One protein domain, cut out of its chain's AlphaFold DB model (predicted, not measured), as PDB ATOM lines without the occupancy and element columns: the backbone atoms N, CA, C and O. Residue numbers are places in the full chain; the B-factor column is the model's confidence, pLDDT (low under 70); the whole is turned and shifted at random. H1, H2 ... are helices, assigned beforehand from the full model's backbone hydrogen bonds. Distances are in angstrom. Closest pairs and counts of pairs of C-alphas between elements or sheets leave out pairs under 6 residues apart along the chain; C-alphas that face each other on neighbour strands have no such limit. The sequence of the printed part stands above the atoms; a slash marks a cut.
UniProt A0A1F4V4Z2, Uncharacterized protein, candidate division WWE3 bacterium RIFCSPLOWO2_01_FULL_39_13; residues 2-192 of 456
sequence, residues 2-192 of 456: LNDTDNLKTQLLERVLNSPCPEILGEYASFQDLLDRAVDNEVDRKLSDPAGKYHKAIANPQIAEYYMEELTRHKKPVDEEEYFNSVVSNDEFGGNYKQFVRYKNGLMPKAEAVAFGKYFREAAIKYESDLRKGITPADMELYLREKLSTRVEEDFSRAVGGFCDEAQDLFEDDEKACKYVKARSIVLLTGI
ATOM      1  N   LEU A   2     -25.449  32.446   9.314       34.91
ATOM      2  CA  LEU A   2     -24.080  32.995   9.210       34.91
ATOM      3  C   LEU A   2     -23.475  33.320  10.597       34.91
ATOM      4  O   LEU A   2     -22.279  33.558  10.705       34.91
ATOM      5  N   ASN A   3     -24.290  33.279  11.659       46.91
ATOM      6  CA  ASN A   3     -23.943  33.835  12.968       46.91
ATOM      7  C   ASN A   3     -22.863  33.073  13.748       46.91
ATOM      8  O   ASN A   3     -22.204  33.695  14.568       46.91
ATOM      9  N   ASP A   4     -22.643  31.774  13.524       55.47
ATOM     10  CA  ASP A   4     -21.775  30.992  14.423       55.47
ATOM     11  C   ASP A   4     -20.282  31.088  14.072       55.47
ATOM     12  O   ASP A   4     -19.446  31.162  14.968       55.47
ATOM     13  N   THR A   5     -19.923  31.173  12.784       58.44
ATOM     14  CA  THR A   5     -18.532  31.463  12.381       58.44
ATOM     15  C   THR A   5     -18.153  32.899  12.721       58.44
ATOM     16  O   THR A   5     -17.039  33.152  13.175       58.44
ATOM     17  N   ASP A   6     -19.079  33.839  12.524       61.72
ATOM     18  CA  ASP A   6     -18.864  35.234  12.897       61.72
ATOM     19  C   ASP A   6     -18.805  35.390  14.428       61.72
ATOM     20  O   ASP A   6     -17.964  36.139  14.921       61.72
ATOM     21  N   ASN A   7     -19.572  34.601  15.194       69.94
ATOM     22  CA  ASN A   7     -19.422  34.494  16.651       69.94
ATOM     23  C   ASN A   7     -18.054  33.939  17.052       69.94
ATOM     24  O   ASN A   7     -17.402  34.532  17.904       69.94
ATOM     25  N   LEU A   8     -17.587  32.841  16.446       68.75
ATOM     26  CA  LEU A   8     -16.272  32.273  16.772       68.75
ATOM     27  C   LEU A   8     -15.142  33.261  16.457       68.75
ATOM     28  O   LEU A   8     -14.247  33.454  17.271       68.75
ATOM     29  N   LYS A   9     -15.201  33.954  15.314       68.81
ATOM     30  CA  LYS A   9     -14.248  35.027  14.994       68.81
ATOM     31  C   LYS A   9     -14.300  36.168  15.990       68.81
ATOM     32  O   LYS A   9     -13.249  36.684  16.343       68.81
ATOM     33  N   THR A  10     -15.497  36.555  16.420       77.56
ATOM     34  CA  THR A  10     -15.682  37.601  17.429       77.56
ATOM     35  C   THR A  10     -15.047  37.171  18.749       77.56
ATOM     36  O   THR A  10     -14.263  37.926  19.307       77.56
ATOM     37  N   GLN A  11     -15.259  35.924  19.184       76.44
ATOM     38  CA  GLN A  11     -14.618  35.365  20.380       76.44
ATOM     39  C   GLN A  11     -13.089  35.309  20.250       76.44
ATOM     40  O   GLN A  11     -12.376  35.705  21.168       76.44
ATOM     41  N   LEU A  12     -12.562  34.848  19.110       75.06
ATOM     42  CA  LEU A  12     -11.119  34.844  18.844       75.06
ATOM     43  C   LEU A  12     -10.548  36.266  18.824       75.06
ATOM     44  O   LEU A  12      -9.458  36.499  19.336       75.06
ATOM     45  N   LEU A  13     -11.285  37.227  18.275       81.88
ATOM     46  CA  LEU A  13     -10.887  38.629  18.215       81.88
ATOM     47  C   LEU A  13     -10.864  39.260  19.607       81.88
ATOM     48  O   LEU A  13      -9.890  39.916  19.959       81.88
ATOM     49  N   GLU A  14     -11.879  39.002  20.428       83.88
ATOM     50  CA  GLU A  14     -11.903  39.401  21.837       83.88
ATOM     51  C   GLU A  14     -10.737  38.788  22.618       83.88
ATOM     52  O   GLU A  14     -10.106  39.489  23.412       83.88
ATOM     53  N   ARG A  15     -10.393  37.516  22.365       79.31
ATOM     54  CA  ARG A  15      -9.183  36.899  22.930       79.31
ATOM     55  C   ARG A  15      -7.937  37.657  22.482       79.31
ATOM     56  O   ARG A  15      -7.170  38.082  23.333       79.31
ATOM     57  N   VAL A  16      -7.758  37.915  21.186       81.81
ATOM     58  CA  VAL A  16      -6.585  38.648  20.665       81.81
ATOM     59  C   VAL A  16      -6.437  40.039  21.297       81.81
ATOM     60  O   VAL A  16      -5.330  40.455  21.651       81.81
ATOM     61  N   LEU A  17      -7.549  40.755  21.460       84.31
ATOM     62  CA  LEU A  17      -7.561  42.103  22.020       84.31
ATOM     63  C   LEU A  17      -7.228  42.122  23.518       84.31
ATOM     64  O   LEU A  17      -6.486  43.000  23.956       84.31
ATOM     65  N   ASN A  18      -7.729  41.155  24.291       80.31
ATOM     66  CA  ASN A  18      -7.643  41.179  25.757       80.31
ATOM     67  C   ASN A  18      -6.522  40.309  26.347       80.31
ATOM     68  O   ASN A  18      -6.118  40.522  27.487       80.31
ATOM     69  N   SER A  19      -6.028  39.330  25.596       67.44
ATOM     70  CA  SER A  19      -5.107  38.314  26.101       67.44
ATOM     71  C   SER A  19      -3.647  38.794  26.115       67.44
ATOM     72  O   SER A  19      -3.222  39.496  25.185       67.44
ATOM     73  N   PRO A  20      -2.833  38.438  27.127       61.53
ATOM     74  CA  PRO A  20      -1.383  38.518  27.021       61.53
ATOM     75  C   PRO A  20      -0.898  37.619  25.871       61.53
ATOM     76  O   PRO A  20      -1.395  36.524  25.648       61.53
ATOM     77  N   CYS A  21       0.101  38.083  25.125       53.09
ATOM     78  CA  CYS A  21       0.610  37.419  23.921       53.09
ATOM     79  C   CYS A  21       0.839  35.885  24.024       53.09
ATOM     80  O   CYS A  21       0.465  35.200  23.077       53.09
ATOM     81  N   PRO A  22       1.332  35.309  25.146       46.38
ATOM     82  CA  PRO A  22       1.522  33.858  25.285       46.38
ATOM     83  C   PRO A  22       0.237  33.020  25.184       46.38
ATOM     84  O   PRO A  22       0.284  31.866  24.788       46.38
ATOM     85  N   GLU A  23      -0.921  33.578  25.527       46.94
ATOM     86  CA  GLU A  23      -2.203  32.859  25.513       46.94
ATOM     87  C   GLU A  23      -2.839  32.829  24.109       46.94
ATOM     88  O   GLU A  23      -3.485  31.848  23.744       46.94
ATOM     89  N   ILE A  24      -2.600  33.851  23.274       49.47
ATOM     90  CA  ILE A  24      -2.941  33.826  21.830       49.47
ATOM     91  C   ILE A  24      -2.134  32.738  21.109       49.47
ATOM     92  O   ILE A  24      -2.579  32.172  20.114       49.47
ATOM     93  N   LEU A  25      -0.955  32.449  21.653       44.22
ATOM     94  CA  LEU A  25       0.000  31.442  21.214       44.22
ATOM     95  C   LEU A  25      -0.265  30.053  21.824       44.22
ATOM     96  O   LEU A  25       0.442  29.098  21.520       44.22
ATOM     97  N   GLY A  26      -1.338  29.909  22.605       42.84
ATOM     98  CA  GLY A  26      -1.698  28.681  23.301       42.84
ATOM     99  C   GLY A  26      -1.062  28.621  24.685       42.84
ATOM    100  O   GLY A  26       0.158  28.670  24.840       42.84
ATOM    101  N   GLU A  27      -1.901  28.478  25.712       35.47
ATOM    102  CA  GLU A  27      -1.440  28.180  27.066       35.47
ATOM    103  C   GLU A  27      -0.501  26.956  27.004       35.47
ATOM    104  O   GLU A  27      -0.902  25.885  26.552       35.47
ATOM    105  N   TYR A  28       0.753  27.125  27.439       38.38
ATOM    106  CA  TYR A  28       1.819  26.107  27.519       38.38
ATOM    107  C   TYR A  28       2.671  25.804  26.271       38.38
ATOM    108  O   TYR A  28       3.357  24.780  26.269       38.38
ATOM    109  N   ALA A  29       2.733  26.673  25.258       35.47
ATOM    110  CA  ALA A  29       3.754  26.572  24.205       35.47
ATOM    111  C   ALA A  29       4.779  27.715  24.313       35.47
ATOM    112  O   ALA A  29       4.409  28.886  24.399       35.47
ATOM    113  N   SER A  30       6.078  27.399  24.339       41.12
ATOM    114  CA  SER A  30       7.116  28.417  24.152       41.12
ATOM    115  C   SER A  30       7.103  28.936  22.708       41.12
ATOM    116  O   SER A  30       6.582  28.262  21.819       41.12
ATOM    117  N   PHE A  31       7.738  30.094  22.472       37.47
ATOM    118  CA  PHE A  31       8.101  30.626  21.144       37.47
ATOM    119  C   PHE A  31       8.388  29.502  20.132       37.47
ATOM    120  O   PHE A  31       7.775  29.327  19.080       37.47
ATOM    121  N   GLN A  32       9.335  28.677  20.565       37.44
ATOM    122  CA  GLN A  32       9.943  27.594  19.819       37.44
ATOM    123  C   GLN A  32       9.000  26.406  19.556       37.44
ATOM    124  O   GLN A  32       9.102  25.768  18.514       37.44
ATOM    125  N   ASP A  33       8.049  26.126  20.450       36.34
ATOM    126  CA  ASP A  33       7.139  24.975  20.323       36.34
ATOM    127  C   ASP A  33       6.058  25.178  19.245       36.34
ATOM    128  O   ASP A  33       5.411  24.216  18.812       36.34
ATOM    129  N   LEU A  34       5.837  26.429  18.830       40.19
ATOM    130  CA  LEU A  34       4.902  26.814  17.768       40.19
ATOM    131  C   LEU A  34       5.576  26.813  16.397       40.19
ATOM    132  O   LEU A  34       4.974  26.336  15.434       40.19
ATOM    133  N   LEU A  35       6.838  27.249  16.353       35.78
ATOM    134  CA  LEU A  35       7.742  27.145  15.202       35.78
ATOM    135  C   LEU A  35       7.861  25.692  14.707       35.78
ATOM    136  O   LEU A  35       7.714  25.417  13.518       35.78
ATOM    137  N   ASP A  36       8.021  24.733  15.624       37.19
ATOM    138  CA  ASP A  36       8.220  23.318  15.274       37.19
ATOM    139  C   ASP A  36       6.955  22.620  14.718       37.19
ATOM    140  O   ASP A  36       7.042  21.526  14.152       37.19
ATOM    141  N   ARG A  37       5.763  23.232  14.840       39.38
ATOM    142  CA  ARG A  37       4.486  22.677  14.329       39.38
ATOM    143  C   ARG A  37       4.068  23.237  12.967       39.38
ATOM    144  O   ARG A  37       3.077  22.765  12.403       39.38
ATOM    145  N   ALA A  38       4.789  24.214  12.426       31.56
ATOM    146  CA  ALA A  38       4.430  24.910  11.197       31.56
ATOM    147  C   ALA A  38       5.278  24.435  10.004       31.56
ATOM    148  O   ALA A  38       6.184  25.119   9.545       31.56
ATOM    149  N   VAL A  39       4.953  23.262   9.452       32.22
ATOM    150  CA  VAL A  39       5.481  22.830   8.146       32.22
ATOM    151  C   VAL A  39       4.314  22.593   7.190       32.22
ATOM    152  O   VAL A  39       3.705  21.529   7.198       32.22
ATOM    153  N   ASP A  40       3.933  23.642   6.454       33.00
ATOM    154  CA  ASP A  40       3.859  23.655   4.982       33.00
ATOM    155  C   ASP A  40       3.154  24.925   4.442       33.00
ATOM    156  O   ASP A  40       2.042  25.279   4.830       33.00
ATOM    157  N   ASN A  41       3.891  25.579   3.539       32.81
ATOM    158  CA  ASN A  41       3.708  26.746   2.660       32.81
ATOM    159  C   ASN A  41       2.386  27.538   2.498       32.81
ATOM    160  O   ASN A  41       1.289  27.010   2.356       32.81
ATOM    161  N   GLU A  42       2.644  28.846   2.320       31.89
ATOM    162  CA  GLU A  42       2.000  29.909   1.524       31.89
ATOM    163  C   GLU A  42       0.469  30.011   1.408       31.89
ATOM    164  O   GLU A  42      -0.224  29.199   0.805       31.89
ATOM    165  N   VAL A  43       0.002  31.167   1.902       43.44
ATOM    166  CA  VAL A  43      -1.205  31.937   1.564       43.44
ATOM    167  C   VAL A  43      -2.098  31.313   0.485       43.44
ATOM    168  O   VAL A  43      -1.994  31.636  -0.697       43.44
ATOM    169  N   ASP A  44      -3.121  30.586   0.927       32.88
ATOM    170  CA  ASP A  44      -4.409  30.629   0.249       32.88
ATOM    171  C   ASP A  44      -5.555  30.633   1.271       32.88
ATOM    172  O   ASP A  44      -5.573  29.901   2.260       32.88
ATOM    173  N   ARG A  45      -6.483  31.569   1.083       45.53
ATOM    174  CA  ARG A  45      -7.502  31.978   2.065       45.53
ATOM    175  C   ARG A  45      -8.355  30.790   2.545       45.53
ATOM    176  O   ARG A  45      -8.825  30.039   1.693       45.53
ATOM    177  N   LYS A  46      -8.762  30.771   3.833       45.41
ATOM    178  CA  LYS A  46     -10.142  31.118   4.289       45.41
ATOM    179  C   LYS A  46     -10.421  30.852   5.781       45.41
ATOM    180  O   LYS A  46     -10.532  29.710   6.193       45.41
ATOM    181  N   LEU A  47     -10.763  31.913   6.521       45.94
ATOM    182  CA  LEU A  47     -11.481  31.843   7.809       45.94
ATOM    183  C   LEU A  47     -13.016  31.783   7.638       45.94
ATOM    184  O   LEU A  47     -13.771  32.388   8.391       45.94
ATOM    185  N   SER A  48     -13.540  31.154   6.596       50.81
ATOM    186  CA  SER A  48     -14.989  30.956   6.454       50.81
ATOM    187  C   SER A  48     -15.266  29.757   5.571       50.81
ATOM    188  O   SER A  48     -14.359  29.255   4.913       50.81
ATOM    189  N   ASP A  49     -16.522  29.311   5.535       49.22
ATOM    190  CA  ASP A  49     -17.012  28.441   4.477       49.22
ATOM    191  C   ASP A  49     -17.359  29.288   3.230       49.22
ATOM    192  O   ASP A  49     -18.507  29.690   3.031       49.22
ATOM    193  N   PRO A  50     -16.385  29.586   2.354       43.69
ATOM    194  CA  PRO A  50     -16.522  30.565   1.265       43.69
ATOM    195  C   PRO A  50     -17.558  30.189   0.202       43.69
ATOM    196  O   PRO A  50     -17.842  30.965  -0.702       43.69
ATOM    197  N   ALA A  51     -17.990  28.933   0.216       41.16
ATOM    198  CA  ALA A  51     -18.739  28.296  -0.847       41.16
ATOM    199  C   ALA A  51     -20.057  27.747  -0.313       41.16
ATOM    200  O   ALA A  51     -20.806  27.155  -1.095       41.16
ATOM    201  N   GLY A  52     -20.313  27.896   0.993       50.47
ATOM    202  CA  GLY A  52     -21.316  27.118   1.686       50.47
ATOM    203  C   GLY A  52     -21.068  25.621   1.508       50.47
ATOM    204  O   GLY A  52     -22.039  24.913   1.357       50.47
ATOM    205  N   LYS A  53     -19.829  25.118   1.416       54.44
ATOM    206  CA  LYS A  53     -19.510  23.683   1.325       54.44
ATOM    207  C   LYS A  53     -20.243  22.853   2.375       54.44
ATOM    208  O   LYS A  53     -20.692  21.776   2.019       54.44
ATOM    209  N   TYR A  54     -20.396  23.336   3.607       54.16
ATOM    210  CA  TYR A  54     -21.096  22.628   4.683       54.16
ATOM    211  C   TYR A  54     -22.622  22.811   4.598       54.16
ATOM    212  O   TYR A  54     -23.367  21.859   4.791       54.16
ATOM    213  N   HIS A  55     -23.114  23.982   4.176       52.12
ATOM    214  CA  HIS A  55     -24.547  24.179   3.874       52.12
ATOM    215  C   HIS A  55     -25.003  23.391   2.626       52.12
ATOM    216  O   HIS A  55     -26.067  22.780   2.593       52.12
ATOM    217  N   LYS A  56     -24.156  23.351   1.598       52.28
ATOM    218  CA  LYS A  56     -24.291  22.562   0.371       52.28
ATOM    219  C   LYS A  56     -23.999  21.090   0.614       52.28
ATOM    220  O   LYS A  56     -24.464  20.285  -0.181       52.28
ATOM    221  N   ALA A  57     -23.274  20.725   1.674       52.69
ATOM    222  CA  ALA A  57     -23.094  19.332   2.065       52.69
ATOM    223  C   ALA A  57     -24.431  18.704   2.451       52.69
ATOM    224  O   ALA A  57     -24.691  17.581   2.052       52.69
ATOM    225  N   ILE A  58     -25.298  19.456   3.135       52.00
ATOM    226  CA  ILE A  58     -26.655  19.015   3.482       52.00
ATOM    227  C   ILE A  58     -27.550  18.957   2.229       52.00
ATOM    228  O   ILE A  58     -28.369  18.053   2.091       52.00
ATOM    229  N   ALA A  59     -27.381  19.893   1.287       51.69
ATOM    230  CA  ALA A  59     -28.198  19.968   0.070       51.69
ATOM    231  C   ALA A  59     -27.743  19.033  -1.074       51.69
ATOM    232  O   ALA A  59     -28.521  18.762  -1.986       51.69
ATOM    233  N   ASN A  60     -26.491  18.559  -1.064       60.91
ATOM    234  CA  ASN A  60     -25.941  17.647  -2.066       60.91
ATOM    235  C   ASN A  60     -25.918  16.208  -1.516       60.91
ATOM    236  O   ASN A  60     -25.105  15.922  -0.634       60.91
ATOM    237  N   PRO A  61     -26.709  15.276  -2.081       61.00
ATOM    238  CA  PRO A  61     -26.817  13.906  -1.578       61.00
ATOM    239  C   PRO A  61     -25.487  13.143  -1.493       61.00
ATOM    240  O   PRO A  61     -25.299  12.352  -0.580       61.00
ATOM    241  N   GLN A  62     -24.547  13.383  -2.414       62.84
ATOM    242  CA  GLN A  62     -23.257  12.681  -2.440       62.84
ATOM    243  C   GLN A  62     -22.306  13.181  -1.347       62.84
ATOM    244  O   GLN A  62     -21.527  12.413  -0.790       62.84
ATOM    245  N   ILE A  63     -22.370  14.476  -1.037       62.62
ATOM    246  CA  ILE A  63     -21.559  15.082   0.021       62.62
ATOM    247  C   ILE A  63     -22.174  14.757   1.392       62.62
ATOM    248  O   ILE A  63     -21.439  14.445   2.325       62.62
ATOM    249  N   ALA A  64     -23.507  14.759   1.500       64.88
ATOM    250  CA  ALA A  64     -24.228  14.313   2.691       64.88
ATOM    251  C   ALA A  64     -23.884  12.860   3.046       64.88
ATOM    252  O   ALA A  64     -23.632  12.555   4.207       64.88
ATOM    253  N   GLU A  65     -23.816  11.984   2.040       71.50
ATOM    254  CA  GLU A  65     -23.453  10.577   2.212       71.50
ATOM    255  C   GLU A  65     -22.059  10.406   2.829       71.50
ATOM    256  O   GLU A  65     -21.901   9.670   3.801       71.50
ATOM    257  N   TYR A  66     -21.068  11.146   2.320       78.00
ATOM    258  CA  TYR A  66     -19.708  11.137   2.862       78.00
ATOM    259  C   TYR A  66     -19.680  11.522   4.349       78.00
ATOM    260  O   TYR A  66     -19.082  10.817   5.161       78.00
ATOM    261  N   TYR A  67     -20.359  12.609   4.728       73.50
ATOM    262  CA  TYR A  67     -20.377  13.062   6.119       73.50
ATOM    263  C   TYR A  67     -21.231  12.177   7.031       73.50
ATOM    264  O   TYR A  67     -20.884  12.014   8.197       73.50
ATOM    265  N   MET A  68     -22.296  11.554   6.517       79.19
ATOM    266  CA  MET A  68     -23.048  10.547   7.268       79.19
ATOM    267  C   MET A  68     -22.188   9.322   7.567       79.19
ATOM    268  O   MET A  68     -22.199   8.842   8.699       79.19
ATOM    269  N   GLU A  69     -21.422   8.817   6.595       81.75
ATOM    270  CA  GLU A  69     -20.475   7.726   6.845       81.75
ATOM    271  C   GLU A  69     -19.409   8.129   7.865       81.75
ATOM    272  O   GLU A  69     -19.073   7.353   8.760       81.75
ATOM    273  N   GLU A  70     -18.886   9.348   7.754       81.94
ATOM    274  CA  GLU A  70     -17.866   9.853   8.660       81.94
ATOM    275  C   GLU A  70     -18.384  10.014  10.098       81.94
ATOM    276  O   GLU A  70     -17.742   9.538  11.040       81.94
ATOM    277  N   LEU A  71     -19.575  10.597  10.276       83.50
ATOM    278  CA  LEU A  71     -20.247  10.712  11.571       83.50
ATOM    279  C   LEU A  71     -20.615   9.334  12.133       83.50
ATOM    280  O   LEU A  71     -20.447   9.094  13.326       83.50
ATOM    281  N   THR A  72     -21.045   8.399  11.278       84.88
ATOM    282  CA  THR A  72     -21.300   7.010  11.690       84.88
ATOM    283  C   THR A  72     -20.037   6.397  12.285       84.88
ATOM    284  O   THR A  72     -20.120   5.737  13.313       84.88
ATOM    285  N   ARG A  73     -18.858   6.640  11.691       84.38
ATOM    286  CA  ARG A  73     -17.574   6.177  12.247       84.38
ATOM    287  C   ARG A  73     -17.235   6.852  13.574       84.38
ATOM    288  O   ARG A  73     -16.749   6.161  14.457       84.38
ATOM    289  N   HIS A  74     -17.517   8.146  13.732       81.94
ATOM    290  CA  HIS A  74     -17.273   8.872  14.989       81.94
ATOM    291  C   HIS A  74     -18.193   8.418  16.132       81.94
ATOM    292  O   HIS A  74     -17.786   8.455  17.286       81.94
ATOM    293  N   LYS A  75     -19.416   7.966  15.825       83.38
ATOM    294  CA  LYS A  75     -20.346   7.402  16.818       83.38
ATOM    295  C   LYS A  75     -20.024   5.951  17.211       83.38
ATOM    296  O   LYS A  75     -20.660   5.434  18.128       83.38
ATOM    297  N   LYS A  76     -19.076   5.277  16.542       85.50
ATOM    298  CA  LYS A  76     -18.633   3.930  16.942       85.50
ATOM    299  C   LYS A  76     -17.787   4.019  18.220       85.50
ATOM    300  O   LYS A  76     -16.965   4.929  18.323       85.50
ATOM    301  N   PRO A  77     -17.924   3.064  19.155       86.00
ATOM    302  CA  PRO A  77     -16.982   2.924  20.259       86.00
ATOM    303  C   PRO A  77     -15.545   2.800  19.743       86.00
ATOM    304  O   PRO A  77     -15.290   2.108  18.755       86.00
ATOM    305  N   VAL A  78     -14.619   3.487  20.411       82.38
ATOM    306  CA  VAL A  78     -13.184   3.446  20.084       82.38
ATOM    307  C   VAL A  78     -12.530   2.194  20.675       82.38
ATOM    308  O   VAL A  78     -11.601   1.646  20.081       82.38
ATOM    309  N   ASP A  79     -13.027   1.726  21.822       90.88
ATOM    310  CA  ASP A  79     -12.563   0.501  22.464       90.88
ATOM    311  C   ASP A  79     -13.095  -0.755  21.748       90.88
ATOM    312  O   ASP A  79     -14.261  -0.840  21.356       90.88
ATOM    313  N   GLU A  80     -12.218  -1.743  21.560       88.44
ATOM    314  CA  GLU A  80     -12.532  -2.956  20.799       88.44
ATOM    315  C   GLU A  80     -13.534  -3.867  21.524       88.44
ATOM    316  O   GLU A  80     -14.371  -4.499  20.873       88.44
ATOM    317  N   GLU A  81     -13.460  -3.952  22.853       88.38
ATOM    318  CA  GLU A  81     -14.389  -4.743  23.661       88.38
ATOM    319  C   GLU A  81     -15.766  -4.075  23.709       88.38
ATOM    320  O   GLU A  81     -16.781  -4.748  23.520       88.38
ATOM    321  N   GLU A  82     -15.821  -2.750  23.851       88.00
ATOM    322  CA  GLU A  82     -17.064  -1.977  23.762       88.00
ATOM    323  C   GLU A  82     -17.711  -2.051  22.375       88.00
ATOM    324  O   GLU A  82     -18.929  -2.243  22.278       88.00
ATOM    325  N   TYR A  83     -16.926  -1.946  21.296       87.81
ATOM    326  CA  TYR A  83     -17.433  -2.109  19.931       87.81
ATOM    327  C   TYR A  83     -18.009  -3.509  19.736       87.81
ATOM    328  O   TYR A  83     -19.136  -3.647  19.262       87.81
ATOM    329  N   PHE A  84     -17.276  -4.545  20.157       88.38
ATOM    330  CA  PHE A  84     -17.771  -5.916  20.113       88.38
ATOM    331  C   PHE A  84     -19.093  -6.042  20.874       88.38
ATOM    332  O   PHE A  84     -20.081  -6.471  20.284       88.38
ATOM    333  N   ASN A  85     -19.136  -5.613  22.138       87.25
ATOM    334  CA  ASN A  85     -20.328  -5.694  22.982       87.25
ATOM    335  C   ASN A  85     -21.526  -4.961  22.361       87.25
ATOM    336  O   ASN A  85     -22.637  -5.480  22.408       87.25
ATOM    337  N   SER A  86     -21.298  -3.815  21.716       85.75
ATOM    338  CA  SER A  86     -22.335  -3.036  21.022       85.75
ATOM    339  C   SER A  86     -22.844  -3.717  19.747       85.75
ATOM    340  O   SER A  86     -24.035  -3.669  19.439       85.75
ATOM    341  N   VAL A  87     -21.954  -4.375  18.997       85.00
ATOM    342  CA  VAL A  87     -22.324  -5.159  17.811       85.00
ATOM    343  C   VAL A  87     -23.169  -6.367  18.210       85.00
ATOM    344  O   VAL A  87     -24.135  -6.702  17.524       85.00
ATOM    345  N   VAL A  88     -22.817  -7.019  19.318       82.19
ATOM    346  CA  VAL A  88     -23.424  -8.286  19.734       82.19
ATOM    347  C   VAL A  88     -24.634  -8.132  20.657       82.19
ATOM    348  O   VAL A  88     -25.389  -9.087  20.816       82.19
ATOM    349  N   SER A  89     -24.858  -6.941  21.228       69.81
ATOM    350  CA  SER A  89     -26.061  -6.612  22.009       69.81
ATOM    351  C   SER A  89     -27.325  -6.483  21.157       69.81
ATOM    352  O   SER A  89     -28.426  -6.430  21.697       69.81
ATOM    353  N   ASN A  90     -27.181  -6.411  19.832       60.25
ATOM    354  CA  ASN A  90     -28.292  -6.484  18.893       60.25
ATOM    355  C   ASN A  90     -28.679  -7.961  18.725       60.25
ATOM    356  O   ASN A  90     -28.004  -8.693  18.006       60.25
ATOM    357  N   ASP A  91     -29.727  -8.375  19.441       57.72
ATOM    358  CA  ASP A  91     -30.237  -9.742  19.608       57.72
ATOM    359  C   ASP A  91     -29.923 -10.725  18.461       57.72
ATOM    360  O   ASP A  91     -30.214 -10.439  17.297       57.72
ATOM    361  N   GLU A  92     -29.396 -11.898  18.862       60.66
ATOM    362  CA  GLU A  92     -29.031 -13.124  18.105       60.66
ATOM    363  C   GLU A  92     -27.533 -13.498  18.063       60.66
ATOM    364  O   GLU A  92     -27.151 -14.467  17.403       60.66
ATOM    365  N   PHE A  93     -26.665 -12.833  18.829       66.00
ATOM    366  CA  PHE A  93     -25.266 -13.256  18.955       66.00
ATOM    367  C   PHE A  93     -25.007 -14.113  20.210       66.00
ATOM    368  O   PHE A  93     -25.109 -13.643  21.337       66.00
ATOM    369  N   GLY A  94     -24.628 -15.384  20.023       63.19
ATOM    370  CA  GLY A  94     -24.307 -16.320  21.118       63.19
ATOM    371  C   GLY A  94     -22.830 -16.367  21.542       63.19
ATOM    372  O   GLY A  94     -22.452 -17.229  22.335       63.19
ATOM    373  N   GLY A  95     -21.975 -15.512  20.973       70.31
ATOM    374  CA  GLY A  95     -20.543 -15.484  21.272       70.31
ATOM    375  C   GLY A  95     -20.170 -14.474  22.363       70.31
ATOM    376  O   GLY A  95     -20.874 -13.501  22.598       70.31
ATOM    377  N   ASN A  96     -19.020 -14.665  23.005       85.00
ATOM    378  CA  ASN A  96     -18.446 -13.707  23.955       85.00
ATOM    379  C   ASN A  96     -17.125 -13.109  23.448       85.00
ATOM    380  O   ASN A  96     -16.514 -13.619  22.503       85.00
ATOM    381  N   TYR A  97     -16.651 -12.049  24.107       87.12
ATOM    382  CA  TYR A  97     -15.450 -11.328  23.682       87.12
ATOM    383  C   TYR A  97     -14.200 -12.228  23.635       87.12
ATOM    384  O   TYR A  97     -13.389 -12.136  22.716       87.12
ATOM    385  N   LYS A  98     -14.083 -13.218  24.533       86.38
ATOM    386  CA  LYS A  98     -12.978 -14.197  24.497       86.38
ATOM    387  C   LYS A  98     -12.999 -15.049  23.223       86.38
ATOM    388  O   LYS A  98     -11.938 -15.389  22.700       86.38
ATOM    389  N   GLN A  99     -14.178 -15.405  22.711       86.00
ATOM    390  CA  GLN A  99     -14.309 -16.110  21.431       86.00
ATOM    391  C   GLN A  99     -13.936 -15.207  20.252       86.00
ATOM    392  O   GLN A  99     -13.249 -15.673  19.344       86.00
ATOM    393  N   PHE A 100     -14.293 -13.920  20.299       88.06
ATOM    394  CA  PHE A 100     -13.869 -12.928  19.307       88.06
ATOM    395  C   PHE A 100     -12.346 -12.764  19.260       88.06
ATOM    396  O   PHE A 100     -11.754 -12.867  18.187       88.06
ATOM    397  N   VAL A 101     -11.686 -12.632  20.415       89.56
ATOM    398  CA  VAL A 101     -10.217 -12.554  20.498       89.56
ATOM    399  C   VAL A 101      -9.560 -13.820  19.932       89.56
ATOM    400  O   VAL A 101      -8.589 -13.741  19.179       89.56
ATOM    401  N   ARG A 102     -10.107 -15.011  20.226       89.94
ATOM    402  CA  ARG A 102      -9.617 -16.277  19.644       89.94
ATOM    403  C   ARG A 102      -9.810 -16.343  18.127       89.94
ATOM    404  O   ARG A 102      -8.913 -16.830  17.443       89.94
ATOM    405  N   TYR A 103     -10.946 -15.871  17.612       88.50
ATOM    406  CA  TYR A 103     -11.224 -15.778  16.176       88.50
ATOM    407  C   TYR A 103     -10.240 -14.827  15.477       88.50
ATOM    408  O   TYR A 103      -9.571 -15.237  14.529       88.50
ATOM    409  N   LYS A 104     -10.080 -13.604  16.003       90.19
ATOM    410  CA  LYS A 104      -9.156 -12.573  15.503       90.19
ATOM    411  C   LYS A 104      -7.709 -13.066  15.442       90.19
ATOM    412  O   LYS A 104      -7.020 -12.828  14.456       90.19
ATOM    413  N   ASN A 105      -7.269 -13.806  16.460       91.81
ATOM    414  CA  ASN A 105      -5.912 -14.356  16.540       91.81
ATOM    415  C   ASN A 105      -5.720 -15.675  15.763       91.81
ATOM    416  O   ASN A 105      -4.657 -16.285  15.856       91.81
ATOM    417  N   GLY A 106      -6.730 -16.160  15.030       89.38
ATOM    418  CA  GLY A 106      -6.631 -17.398  14.246       89.38
ATOM    419  C   GLY A 106      -6.558 -18.684  15.083       89.38
ATOM    420  O   GLY A 106      -6.153 -19.728  14.578       89.38
ATOM    421  N   LEU A 107      -6.964 -18.634  16.355       92.12
ATOM    422  CA  LEU A 107      -6.911 -19.748  17.318       92.12
ATOM    423  C   LEU A 107      -8.214 -20.568  17.368       92.12
ATOM    424  O   LEU A 107      -8.424 -21.384  18.276       92.12
ATOM    425  N   MET A 108      -9.126 -20.309  16.432       91.69
ATOM    426  CA  MET A 108     -10.434 -20.945  16.334       91.69
ATOM    427  C   MET A 108     -10.422 -22.016  15.223       91.69
ATOM    428  O   MET A 108      -9.918 -21.747  14.130       91.69
ATOM    429  N   PRO A 109     -10.967 -23.226  15.459       91.81
ATOM    430  CA  PRO A 109     -11.100 -24.259  14.433       91.81
ATOM    431  C   PRO A 109     -11.806 -23.738  13.177       91.81
ATOM    432  O   PRO A 109     -12.797 -23.020  13.272       91.81
ATOM    433  N   LYS A 110     -11.338 -24.138  11.989       86.94
ATOM    434  CA  LYS A 110     -11.780 -23.564  10.702       86.94
ATOM    435  C   LYS A 110     -13.307 -23.508  10.533       86.94
ATOM    436  O   LYS A 110     -13.826 -22.481  10.118       86.94
ATOM    437  N   ALA A 111     -14.025 -24.587  10.850       84.50
ATOM    438  CA  ALA A 111     -15.485 -24.629  10.721       84.50
ATOM    439  C   ALA A 111     -16.197 -23.653  11.682       84.50
ATOM    440  O   ALA A 111     -17.145 -22.981  11.283       84.50
ATOM    441  N   GLU A 112     -15.695 -23.533  12.915       85.50
ATOM    442  CA  GLU A 112     -16.196 -22.600  13.932       85.50
ATOM    443  C   GLU A 112     -15.881 -21.147  13.542       85.50
ATOM    444  O   GLU A 112     -16.755 -20.289  13.615       85.50
ATOM    445  N   ALA A 113     -14.683 -20.890  13.007       85.00
ATOM    446  CA  ALA A 113     -14.263 -19.574  12.533       85.00
ATOM    447  C   ALA A 113     -15.099 -19.073  11.345       85.00
ATOM    448  O   ALA A 113     -15.434 -17.892  11.287       85.00
ATOM    449  N   VAL A 114     -15.465 -19.952  10.401       85.50
ATOM    450  CA  VAL A 114     -16.334 -19.572   9.274       85.50
ATOM    451  C   VAL A 114     -17.730 -19.194   9.763       85.50
ATOM    452  O   VAL A 114     -18.257 -18.166   9.336       85.50
ATOM    453  N   ALA A 115     -18.319 -19.990  10.660       83.88
ATOM    454  CA  ALA A 115     -19.626 -19.683  11.228       83.88
ATOM    455  C   ALA A 115     -19.574 -18.368  12.020       83.88
ATOM    456  O   ALA A 115     -20.291 -17.427  11.687       83.88
ATOM    457  N   PHE A 116     -18.664 -18.264  12.992       86.12
ATOM    458  CA  PHE A 116     -18.500 -17.084  13.841       86.12
ATOM    459  C   PHE A 116     -18.257 -15.807  13.025       86.12
ATOM    460  O   PHE A 116     -18.938 -14.806  13.231       86.12
ATOM    461  N   GLY A 117     -17.340 -15.853  12.053       84.75
ATOM    462  CA  GLY A 117     -17.026 -14.710  11.197       84.75
ATOM    463  C   GLY A 117     -18.197 -14.258  10.323       84.75
ATOM    464  O   GLY A 117     -18.382 -13.057  10.132       84.75
ATOM    465  N   LYS A 118     -19.014 -15.194   9.818       86.25
ATOM    466  CA  LYS A 118     -20.219 -14.859   9.047       86.25
ATOM    467  C   LYS A 118     -21.246 -14.128   9.917       86.25
ATOM    468  O   LYS A 118     -21.675 -13.041   9.542       86.25
ATOM    469  N   TYR A 119     -21.577 -14.685  11.081       82.81
ATOM    470  CA  TYR A 119     -22.553 -14.085  11.996       82.81
ATOM    471  C   TYR A 119     -22.079 -12.741  12.553       82.81
ATOM    472  O   TYR A 119     -22.837 -11.777  12.538       82.81
ATOM    473  N   PHE A 120     -20.816 -12.640  12.986       85.44
ATOM    474  CA  PHE A 120     -20.263 -11.378  13.484       85.44
ATOM    475  C   PHE A 120     -20.290 -10.286  12.409       85.44
ATOM    476  O   PHE A 120     -20.641  -9.145  12.694       85.44
ATOM    477  N   ARG A 121     -19.990 -10.633  11.150       87.12
ATOM    478  CA  ARG A 121     -20.083  -9.690  10.030       87.12
ATOM    479  C   ARG A 121     -21.518  -9.221   9.786       87.12
ATOM    480  O   ARG A 121     -21.721  -8.038   9.544       87.12
ATOM    481  N   GLU A 122     -22.497 -10.122   9.828       86.69
ATOM    482  CA  GLU A 122     -23.916  -9.771   9.671       86.69
ATOM    483  C   GLU A 122     -24.399  -8.864  10.815       86.69
ATOM    484  O   GLU A 122     -25.038  -7.844  10.554       86.69
ATOM    485  N   ALA A 123     -24.012  -9.171  12.058       84.50
ATOM    486  CA  ALA A 123     -24.296  -8.343  13.228       84.50
ATOM    487  C   ALA A 123     -23.646  -6.953  13.119       84.50
ATOM    488  O   ALA A 123     -24.314  -5.944  13.344       84.50
ATOM    489  N   ALA A 124     -22.381  -6.878  12.692       85.62
ATOM    490  CA  ALA A 124     -21.675  -5.615  12.491       85.62
ATOM    491  C   ALA A 124     -22.337  -4.761  11.397       85.62
ATOM    492  O   ALA A 124     -22.544  -3.566  11.591       85.62
ATOM    493  N   ILE A 125     -22.747  -5.368  10.276       86.81
ATOM    494  CA  ILE A 125     -23.477  -4.668   9.205       86.81
ATOM    495  C   ILE A 125     -24.814  -4.118   9.719       86.81
ATOM    496  O   ILE A 125     -25.164  -2.978   9.410       86.81
ATOM    497  N   LYS A 126     -25.564  -4.906  10.501       86.50
ATOM    498  CA  LYS A 126     -26.840  -4.476  11.091       86.50
ATOM    499  C   LYS A 126     -26.633  -3.317  12.067       86.50
ATOM    500  O   LYS A 126     -27.281  -2.289  11.916       86.50
ATOM    501  N   TYR A 127     -25.679  -3.449  12.988       87.81
ATOM    502  CA  TYR A 127     -25.309  -2.401  13.939       87.81
ATOM    503  C   TYR A 127     -24.934  -1.087  13.241       87.81
ATOM    504  O   TYR A 127     -25.459  -0.033  13.588       87.81
ATOM    505  N   GLU A 128     -24.089  -1.135  12.208       86.56
ATOM    506  CA  GLU A 128     -23.691   0.065  11.463       86.56
ATOM    507  C   GLU A 128     -24.849   0.684  10.667       86.56
ATOM    508  O   GLU A 128     -24.958   1.908  10.584       86.56
ATOM    509  N   SER A 129     -25.746  -0.143  10.122       87.19
ATOM    510  CA  SER A 129     -26.973   0.316   9.460       87.19
ATOM    511  C   SER A 129     -27.922   1.015  10.436       87.19
ATOM    512  O   SER A 129     -28.484   2.062  10.112       87.19
ATOM    513  N   ASP A 130     -28.077   0.472  11.642       86.19
ATOM    514  CA  ASP A 130     -28.956   1.026  12.671       86.19
ATOM    515  C   ASP A 130     -28.377   2.314  13.274       86.19
ATOM    516  O   ASP A 130     -29.102   3.303  13.398       86.19
ATOM    517  N   LEU A 131     -27.061   2.359  13.530       85.81
ATOM    518  CA  LEU A 131     -26.342   3.589  13.883       85.81
ATOM    519  C   LEU A 131     -26.600   4.691  12.856       85.81
ATOM    520  O   LEU A 131     -26.936   5.818  13.215       85.81
ATOM    521  N   ARG A 132     -26.468   4.350  11.572       83.88
ATOM    522  CA  ARG A 132     -26.653   5.290  10.472       83.88
ATOM    523  C   ARG A 132     -28.090   5.802  10.381       83.88
ATOM    524  O   ARG A 132     -28.291   6.995  10.184       83.88
ATOM    525  N   LYS A 133     -29.096   4.938  10.548       85.12
ATOM    526  CA  LYS A 133     -30.515   5.353  10.602       85.12
ATOM    527  C   LYS A 133     -30.824   6.231  11.816       85.12
ATOM    528  O   LYS A 133     -31.756   7.026  11.758       85.12
ATOM    529  N   GLY A 134     -30.063   6.071  12.897       81.69
ATOM    530  CA  GLY A 134     -30.156   6.887  14.105       81.69
ATOM    531  C   GLY A 134     -29.519   8.275  13.987       81.69
ATOM    532  O   GLY A 134     -29.672   9.074  14.908       81.69
ATOM    533  N   ILE A 135     -28.814   8.589  12.893       83.12
ATOM    534  CA  ILE A 135     -28.282   9.934  12.647       83.12
ATOM    535  C   ILE A 135     -29.420  10.843  12.189       83.12
ATOM    536  O   ILE A 135     -29.996  10.661  11.116       83.12
ATOM    537  N   THR A 136     -29.723  11.858  12.993       81.12
ATOM    538  CA  THR A 136     -30.696  12.889  12.635       81.12
ATOM    539  C   THR A 136     -30.036  14.018  11.832       81.12
ATOM    540  O   THR A 136     -28.823  14.229  11.926       81.12
ATOM    541  N   PRO A 137     -30.813  14.822  11.082       72.44
ATOM    542  CA  PRO A 137     -30.295  16.050  10.477       72.44
ATOM    543  C   PRO A 137     -29.645  17.000  11.495       72.44
ATOM    544  O   PRO A 137     -28.666  17.661  11.164       72.44
ATOM    545  N   ALA A 138     -30.146  17.030  12.736       73.62
ATOM    546  CA  ALA A 138     -29.593  17.848  13.812       73.62
ATOM    547  C   ALA A 138     -28.218  17.343  14.287       73.62
ATOM    548  O   ALA A 138     -27.313  18.149  14.480       73.62
ATOM    549  N   ASP A 139     -28.029  16.021  14.410       75.19
ATOM    550  CA  ASP A 139     -26.709  15.428  14.682       75.19
ATOM    551  C   ASP A 139     -25.705  15.795  13.585       75.19
ATOM    552  O   ASP A 139     -24.545  16.105  13.858       75.19
ATOM    553  N   MET A 140     -26.163  15.756  12.331       73.69
ATOM    554  CA  MET A 140     -25.321  16.070  11.188       73.69
ATOM    555  C   MET A 140     -24.927  17.547  11.169       73.69
ATOM    556  O   MET A 140     -23.771  17.881  10.922       73.69
ATOM    557  N   GLU A 141     -25.876  18.434  11.468       69.38
ATOM    558  CA  GLU A 141     -25.622  19.866  11.586       69.38
ATOM    559  C   GLU A 141     -24.633  20.176  12.718       69.38
ATOM    560  O   GLU A 141     -23.689  20.935  12.499       69.38
ATOM    561  N   LEU A 142     -24.806  19.564  13.895       75.00
ATOM    562  CA  LEU A 142     -23.906  19.737  15.036       75.00
ATOM    563  C   LEU A 142     -22.482  19.277  14.705       75.00
ATOM    564  O   LEU A 142     -21.531  20.021  14.919       75.00
ATOM    565  N   TYR A 143     -22.335  18.100  14.097       77.69
ATOM    566  CA  TYR A 143     -21.029  17.569  13.709       77.69
ATOM    567  C   TYR A 143     -20.307  18.451  12.684       77.69
ATOM    568  O   TYR A 143     -19.118  18.741  12.820       77.69
ATOM    569  N   LEU A 144     -21.017  18.904  11.644       69.31
ATOM    570  CA  LEU A 144     -20.430  19.799  10.640       69.31
ATOM    571  C   LEU A 144     -20.061  21.154  11.253       69.31
ATOM    572  O   LEU A 144     -19.065  21.751  10.840       69.31
ATOM    573  N   ARG A 145     -20.836  21.618  12.240       68.88
ATOM    574  CA  ARG A 145     -20.548  22.833  13.006       68.88
ATOM    575  C   ARG A 145     -19.271  22.684  13.829       68.88
ATOM    576  O   ARG A 145     -18.393  23.528  13.699       68.88
ATOM    577  N   GLU A 146     -19.135  21.610  14.602       73.56
ATOM    578  CA  GLU A 146     -17.925  21.317  15.383       73.56
ATOM    579  C   GLU A 146     -16.690  21.234  14.483       73.56
ATOM    580  O   GLU A 146     -15.701  21.920  14.731       73.56
ATOM    581  N   LYS A 147     -16.777  20.503  13.364       72.62
ATOM    582  CA  LYS A 147     -15.682  20.427  12.388       72.62
ATOM    583  C   LYS A 147     -15.286  21.777  11.802       72.62
ATOM    584  O   LYS A 147     -14.100  22.018  11.578       72.62
ATOM    585  N   LEU A 148     -16.260  22.633  11.493       65.56
ATOM    586  CA  LEU A 148     -15.976  23.971  10.981       65.56
ATOM    587  C   LEU A 148     -15.268  24.817  12.044       65.56
ATOM    588  O   LEU A 148     -14.306  25.503  11.708       65.56
ATOM    589  N   SER A 149     -15.708  24.741  13.302       66.25
ATOM    590  CA  SER A 149     -15.072  25.443  14.420       66.25
ATOM    591  C   SER A 149     -13.631  24.982  14.635       66.25
ATOM    592  O   SER A 149     -12.734  25.821  14.603       66.25
ATOM    593  N   THR A 150     -13.388  23.669  14.740       69.06
ATOM    594  CA  THR A 150     -12.033  23.105  14.885       69.06
ATOM    595  C   THR A 150     -11.121  23.565  13.755       69.06
ATOM    596  O   THR A 150     -10.015  24.034  14.000       69.06
ATOM    597  N   ARG A 151     -11.602  23.524  12.508       68.00
ATOM    598  CA  ARG A 151     -10.816  23.986  11.362       68.00
ATOM    599  C   ARG A 151     -10.480  25.476  11.437       68.00
ATOM    600  O   ARG A 151      -9.365  25.859  11.101       68.00
ATOM    601  N   VAL A 152     -11.437  26.323  11.818       64.44
ATOM    602  CA  VAL A 152     -11.202  27.770  11.956       64.44
ATOM    603  C   VAL A 152     -10.134  28.040  13.015       64.44
ATOM    604  O   VAL A 152      -9.268  28.881  12.786       64.44
ATOM    605  N   GLU A 153     -10.157  27.314  14.133       68.06
ATOM    606  CA  GLU A 153      -9.141  27.413  15.186       68.06
ATOM    607  C   GLU A 153      -7.766  26.904  14.729       68.06
ATOM    608  O   GLU A 153      -6.758  27.563  14.984       68.06
ATOM    609  N   GLU A 154      -7.704  25.784  14.003       68.31
ATOM    610  CA  GLU A 154      -6.461  25.246  13.429       68.31
ATOM    611  C   GLU A 154      -5.843  26.198  12.397       68.31
ATOM    612  O   GLU A 154      -4.649  26.495  12.457       68.31
ATOM    613  N   ASP A 155      -6.650  26.707  11.462       67.44
ATOM    614  CA  ASP A 155      -6.199  27.635  10.422       67.44
ATOM    615  C   ASP A 155      -5.752  28.973  11.037       67.44
ATOM    616  O   ASP A 155      -4.752  29.551  10.602       67.44
ATOM    617  N   PHE A 156      -6.450  29.451  12.076       71.69
ATOM    618  CA  PHE A 156      -6.026  30.618  12.849       71.69
ATOM    619  C   PHE A 156      -4.689  30.363  13.553       71.69
ATOM    620  O   PHE A 156      -3.760  31.146  13.373       71.69
ATOM    621  N   SER A 157      -4.555  29.247  14.273       71.69
ATOM    622  CA  SER A 157      -3.326  28.889  14.998       71.69
ATOM    623  C   SER A 157      -2.122  28.776  14.058       71.69
ATOM    624  O   SER A 157      -1.057  29.314  14.349       71.69
ATOM    625  N   ARG A 158      -2.301  28.154  12.882       70.19
ATOM    626  CA  ARG A 158      -1.256  28.066  11.849       70.19
ATOM    627  C   ARG A 158      -0.830  29.449  11.357       70.19
ATOM    628  O   ARG A 158       0.361  29.714  11.223       70.19
ATOM    629  N   ALA A 159      -1.793  30.327  11.078       70.50
ATOM    630  CA  ALA A 159      -1.500  31.674  10.603       70.50
ATOM    631  C   ALA A 159      -0.763  32.507  11.662       70.50
ATOM    632  O   ALA A 159       0.185  33.210  11.323       70.50
ATOM    633  N   VAL A 160      -1.171  32.394  12.930       76.44
ATOM    634  CA  VAL A 160      -0.503  33.053  14.059       76.44
ATOM    635  C   VAL A 160       0.946  32.583  14.190       76.44
ATOM    636  O   VAL A 160       1.816  33.436  14.340       76.44
ATOM    637  N   GLY A 161       1.219  31.281  14.042       69.75
ATOM    638  CA  GLY A 161       2.588  30.750  14.013       69.75
ATOM    639  C   GLY A 161       3.460  31.446  12.964       69.75
ATOM    640  O   GLY A 161       4.488  32.016  13.300       69.75
ATOM    641  N   GLY A 162       2.986  31.556  11.718       76.44
ATOM    642  CA  GLY A 162       3.734  32.286  10.685       76.44
ATOM    643  C   GLY A 162       3.923  33.783  10.983       76.44
ATOM    644  O   GLY A 162       4.897  34.384  10.541       76.44
ATOM    645  N   PHE A 163       3.012  34.418  11.730       83.25
ATOM    646  CA  PHE A 163       3.188  35.815  12.150       83.25
ATOM    647  C   PHE A 163       4.238  35.962  13.248       83.25
ATOM    648  O   PHE A 163       4.906  36.993  13.291       83.25
ATOM    649  N   CYS A 164       4.362  34.963  14.121       73.88
ATOM    650  CA  CYS A 164       5.412  34.889  15.122       73.88
ATOM    651  C   CYS A 164       6.779  34.832  14.454       73.88
ATOM    652  O   CYS A 164       7.595  35.705  14.724       73.88
ATOM    653  N   ASP A 165       6.985  33.913  13.516       75.25
ATOM    654  CA  ASP A 165       8.256  33.774  12.797       75.25
ATOM    655  C   ASP A 165       8.683  35.112  12.171       75.25
ATOM    656  O   ASP A 165       9.784  35.604  12.410       75.25
ATOM    657  N   GLU A 166       7.751  35.778  11.474       83.25
ATOM    658  CA  GLU A 166       7.981  37.121  10.928       83.25
ATOM    659  C   GLU A 166       8.335  38.155  12.019       83.25
ATOM    660  O   GLU A 166       9.157  39.037  11.790       83.25
ATOM    661  N   ALA A 167       7.692  38.101  13.187       83.75
ATOM    662  CA  ALA A 167       7.919  39.057  14.270       83.75
ATOM    663  C   ALA A 167       9.289  38.875  14.936       83.75
ATOM    664  O   ALA A 167       9.910  39.871  15.298       83.75
ATOM    665  N   GLN A 168       9.754  37.633  15.072       80.56
ATOM    666  CA  GLN A 168      11.068  37.300  15.627       80.56
ATOM    667  C   GLN A 168      12.208  37.845  14.767       80.56
ATOM    668  O   GLN A 168      13.190  38.362  15.295       80.56
ATOM    669  N   ASP A 169      12.050  37.784  13.445       81.81
ATOM    670  CA  ASP A 169      13.017  38.353  12.506       81.81
ATOM    671  C   ASP A 169      13.052  39.892  12.562       81.81
ATOM    672  O   ASP A 169      14.070  40.512  12.248       81.81
ATOM    673  N   LEU A 170      11.934  40.523  12.935       86.50
ATOM    674  CA  LEU A 170      11.770  41.979  12.924       86.50
ATOM    675  C   LEU A 170      12.104  42.650  14.261       86.50
ATOM    676  O   LEU A 170      12.524  43.811  14.265       86.50
ATOM    677  N   PHE A 171      11.884  41.971  15.387       83.56
ATOM    678  CA  PHE A 171      11.948  42.570  16.715       83.56
ATOM    679  C   PHE A 171      12.672  41.670  17.718       83.56
ATOM    680  O   PHE A 171      12.268  40.540  17.963       83.56
ATOM    681  N   GLU A 172      13.683  42.231  18.384       80.00
ATOM    682  CA  GLU A 172      14.315  41.617  19.564       80.00
ATOM    683  C   GLU A 172      13.492  41.834  20.852       80.00
ATOM    684  O   GLU A 172      13.726  41.184  21.867       80.00
ATOM    685  N   ASP A 173      12.552  42.783  20.825       83.44
ATOM    686  CA  ASP A 173      11.682  43.150  21.941       83.44
ATOM    687  C   ASP A 173      10.359  42.373  21.852       83.44
ATOM    688  O   ASP A 173       9.572  42.573  20.919       83.44
ATOM    689  N   ASP A 174      10.108  41.517  22.846       77.75
ATOM    690  CA  ASP A 174       8.912  40.672  22.925       77.75
ATOM    691  C   ASP A 174       7.607  41.485  22.906       77.75
ATOM    692  O   ASP A 174       6.621  41.065  22.300       77.75
ATOM    693  N   GLU A 175       7.567  42.671  23.525       84.69
ATOM    694  CA  GLU A 175       6.369  43.515  23.531       84.69
ATOM    695  C   GLU A 175       6.064  44.020  22.115       84.69
ATOM    696  O   GLU A 175       4.914  43.976  21.660       84.69
ATOM    697  N   LYS A 176       7.098  44.459  21.389       87.81
ATOM    698  CA  LYS A 176       6.977  44.908  19.994       87.81
ATOM    699  C   LYS A 176       6.587  43.764  19.060       87.81
ATOM    700  O   LYS A 176       5.641  43.915  18.281       87.81
ATOM    701  N   ALA A 177       7.238  42.607  19.190       85.38
ATOM    702  CA  ALA A 177       6.889  41.404  18.439       85.38
ATOM    703  C   ALA A 177       5.411  41.031  18.651       85.38
ATOM    704  O   ALA A 177       4.664  40.786  17.700       85.38
ATOM    705  N   CYS A 178       4.941  41.096  19.894       84.44
ATOM    706  CA  CYS A 178       3.561  40.792  20.245       84.44
ATOM    707  C   CYS A 178       2.538  41.768  19.661       84.44
ATOM    708  O   CYS A 178       1.481  41.335  19.191       84.44
ATOM    709  N   LYS A 179       2.833  43.074  19.630       90.50
ATOM    710  CA  LYS A 179       1.981  44.062  18.943       90.50
ATOM    711  C   LYS A 179       1.844  43.732  17.457       90.50
ATOM    712  O   LYS A 179       0.736  43.784  16.919       90.50
ATOM    713  N   TYR A 180       2.937  43.318  16.814       90.69
ATOM    714  CA  TYR A 180       2.939  42.952  15.398       90.69
ATOM    715  C   TYR A 180       2.075  41.712  15.121       90.69
ATOM    716  O   TYR A 180       1.204  41.748  14.246       90.69
ATOM    717  N   VAL A 181       2.242  40.645  15.912       86.69
ATOM    718  CA  VAL A 181       1.432  39.417  15.799       86.69
ATOM    719  C   VAL A 181      -0.052  39.725  15.999       86.69
ATOM    720  O   VAL A 181      -0.882  39.338  15.174       86.69
ATOM    721  N   LYS A 182      -0.405  40.487  17.042       89.06
ATOM    722  CA  LYS A 182      -1.797  40.884  17.304       89.06
ATOM    723  C   LYS A 182      -2.401  41.680  16.150       89.06
ATOM    724  O   LYS A 182      -3.515  41.376  15.729       89.06
ATOM    725  N   ALA A 183      -1.675  42.651  15.596       91.00
ATOM    726  CA  ALA A 183      -2.148  43.441  14.459       91.00
ATOM    727  C   ALA A 183      -2.467  42.566  13.240       91.00
ATOM    728  O   ALA A 183      -3.507  42.727  12.594       91.00
ATOM    729  N   ARG A 184      -1.600  41.592  12.950       88.25
ATOM    730  CA  ARG A 184      -1.788  40.638  11.852       88.25
ATOM    731  C   ARG A 184      -2.973  39.704  12.094       88.25
ATOM    732  O   ARG A 184      -3.765  39.489  11.172       88.25
ATOM    733  N   SER A 185      -3.161  39.241  13.325       85.06
ATOM    734  CA  SER A 185      -4.331  38.457  13.739       85.06
ATOM    735  C   SER A 185      -5.639  39.243  13.623       85.06
ATOM    736  O   SER A 185      -6.636  38.696  13.154       85.06
ATOM    737  N   ILE A 186      -5.641  40.539  13.964       86.56
ATOM    738  CA  ILE A 186      -6.810  41.416  13.786       86.56
ATOM    739  C   ILE A 186      -7.188  41.507  12.303       86.56
ATOM    740  O   ILE A 186      -8.356  41.313  11.965       86.56
ATOM    741  N   VAL A 187      -6.229  41.754  11.401       83.25
ATOM    742  CA  VAL A 187      -6.497  41.808   9.945       83.25
ATOM    743  C   VAL A 187      -7.098  40.497   9.447       83.25
ATOM    744  O   VAL A 187      -8.061  40.499   8.677       83.25
ATOM    745  N   LEU A 188      -6.556  39.376   9.921       78.81
ATOM    746  CA  LEU A 188      -7.009  38.046   9.552       78.81
ATOM    747  C   LEU A 188      -8.465  37.807  10.009       78.81
ATOM    748  O   LEU A 188      -9.315  37.464   9.185       78.81
ATOM    749  N   LEU A 189      -8.776  38.048  11.288       75.00
ATOM    750  CA  LEU A 189     -10.093  37.778  11.886       75.00
ATOM    751  C   LEU A 189     -11.189  38.739  11.410       75.00
ATOM    752  O   LEU A 189     -12.328  38.320  11.209       75.00
ATOM    753  N   THR A 190     -10.849  40.008  11.174       74.19
ATOM    754  CA  THR A 190     -11.803  41.019  10.678       74.19
ATOM    755  C   THR A 190     -12.168  40.820   9.206       74.19
ATOM    756  O   THR A 190     -13.158  41.375   8.725       74.19
ATOM    757  N   GLY A 191     -11.397  40.005   8.476       66.69
ATOM    758  CA  GLY A 191     -11.619  39.746   7.056       66.69
ATOM    759  C   GLY A 191     -11.358  40.967   6.175       66.69
ATOM    760  O   GLY A 191     -11.900  41.044   5.070       66.69
ATOM    761  N   ILE A 192     -10.559  41.914   6.671       74.50
ATOM    762  CA  ILE A 192     -10.142  43.098   5.930       74.50
ATOM    763  C   ILE A 192      -9.313  42.669   4.727       74.50
ATOM    764  O   ILE A 192      -8.368  41.882   4.835       74.50
TER     765      ILE A 192
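Overview. This is residues 2 to 192 of the 456 residues of an uncharacterized protein of candidate division WWE3 bacterium RIFCSPLOWO2_01_FULL_39_13 (UniProt A0A1F4V4Z2). What shape does the printed part make? It is a wide V whose two arms are the long helices H9 and H8, joined at the corner by residues 134 to 136. H10 folds back from the far end of the H9 arm and H1 runs beside H10, so that H1, H9 and H10 make a three-helix bundle, though H1 is only close to H9, while short H6 and H7 pack on H8 in a second lobe; H5 sits in the corner with H4 at its start. What is it made of, and how large is it? The printed part has 191 residues with ten named helices, H1 to H10 in order along the chain, and no named strand, and its class is all helix. It is elongated, spanning 73 by 39 by 28 A, and only just loose, close to extended, with a radius of gyration of the C-alphas of 24.2 A.

Along the chain. Where do the first helices run? H1 is residues 3 to 18, 22.0 A long, and begins at C-alpha 3 at (-23.943, 33.835, 12.968). H2 is residues 21 to 24 and H3 residues 31 to 35; H4 is residues 53 to 59 and H5 residues 61 to 74, 19.8 A long. Where do the later ones run? H6 is residues 80 to 88, H7 residues 97 to 104, and H8 residues 110 to 133, 34.5 A long, from C-alpha 110 at (-11.780, -23.564, 10.702). The longest, H9, is residues 137 to 170 and 49.5 A long; H10, residues 174 to 190, is 24.1 A long and ends at C-alpha 190 at (-11.803, 41.019, 10.678).

Arrangement. How is the bundle of H1, H9 and H10, three helices side by side, arranged? H1 and H10 touch at a shallow tilt of 16 degrees, opposite ways, with the C-alphas of Lys 9 and Leu 189 closest at 5.9 A. H9, with residues 159 to 170 alone, touches H10 in a helical hairpin at a steep tilt of 37 degrees, only just past shallow, with the C-alphas of Ala 167 and Ala 177 closest at 4.9 A. H1 and H9 are close but not clearly touching, their closest C-alphas, Thr 5 and Ser 149, 7.2 A apart. What else is near H9 and H10? H3 touches H9 at residues 161 to 165 alone, the C-alphas of Leu 34 and Gly 161 being closest at 5.9 A. H2 is close to H10 but not clearly touching, with the C-alphas of Cys 21 and Cys 178 closest at 5.8 A. What stands about H5 and H8? H5 touches H9, about perpendicular at 82 degrees, with Met 68 and Met 140 closest at 7.1 A between C-alphas, and touches H8 at a steep tilt of 61 degrees, with the C-alphas of Thr 72 and Arg 132 closest at 5.8 A. H4 and H5 touch only at the corner, the C-alphas of Ala 57 and Ile 63 closest at 5.0 A. H6 touches H8, about perpendicular at 83 degrees, with the C-alphas of Val 87 and Ala 124 closest at 5.4 A, and H7 only just touches H8, with 3 pairs of C-alphas within 8 A, Tyr 103 and Ala 113 closest at 6.1 A. What do the backbones show? Every O i to N i+4 pair is within hydrogen-bond range in H1 and H4 to H10; H3 has 0 of 1, with 2 of 2 O i to N i+3 pairs within range, and H2 is too short for an O i to N i+4 pair.

Size, cuts and confidence. How far does it reach? The two C-alphas farthest apart, those of Ala 111 and Asp 173, are 73.9 A apart. Is anything missing, and which link is long? The printed part has no cut, and the link from H3 to H4, residues 36 to 52, is long. Where is confidence low? The mean pLDDT of the printed part is 71.4, and 73 residues are under 70, among them residues 2 to 9, 19 to 64 and 148 to 155.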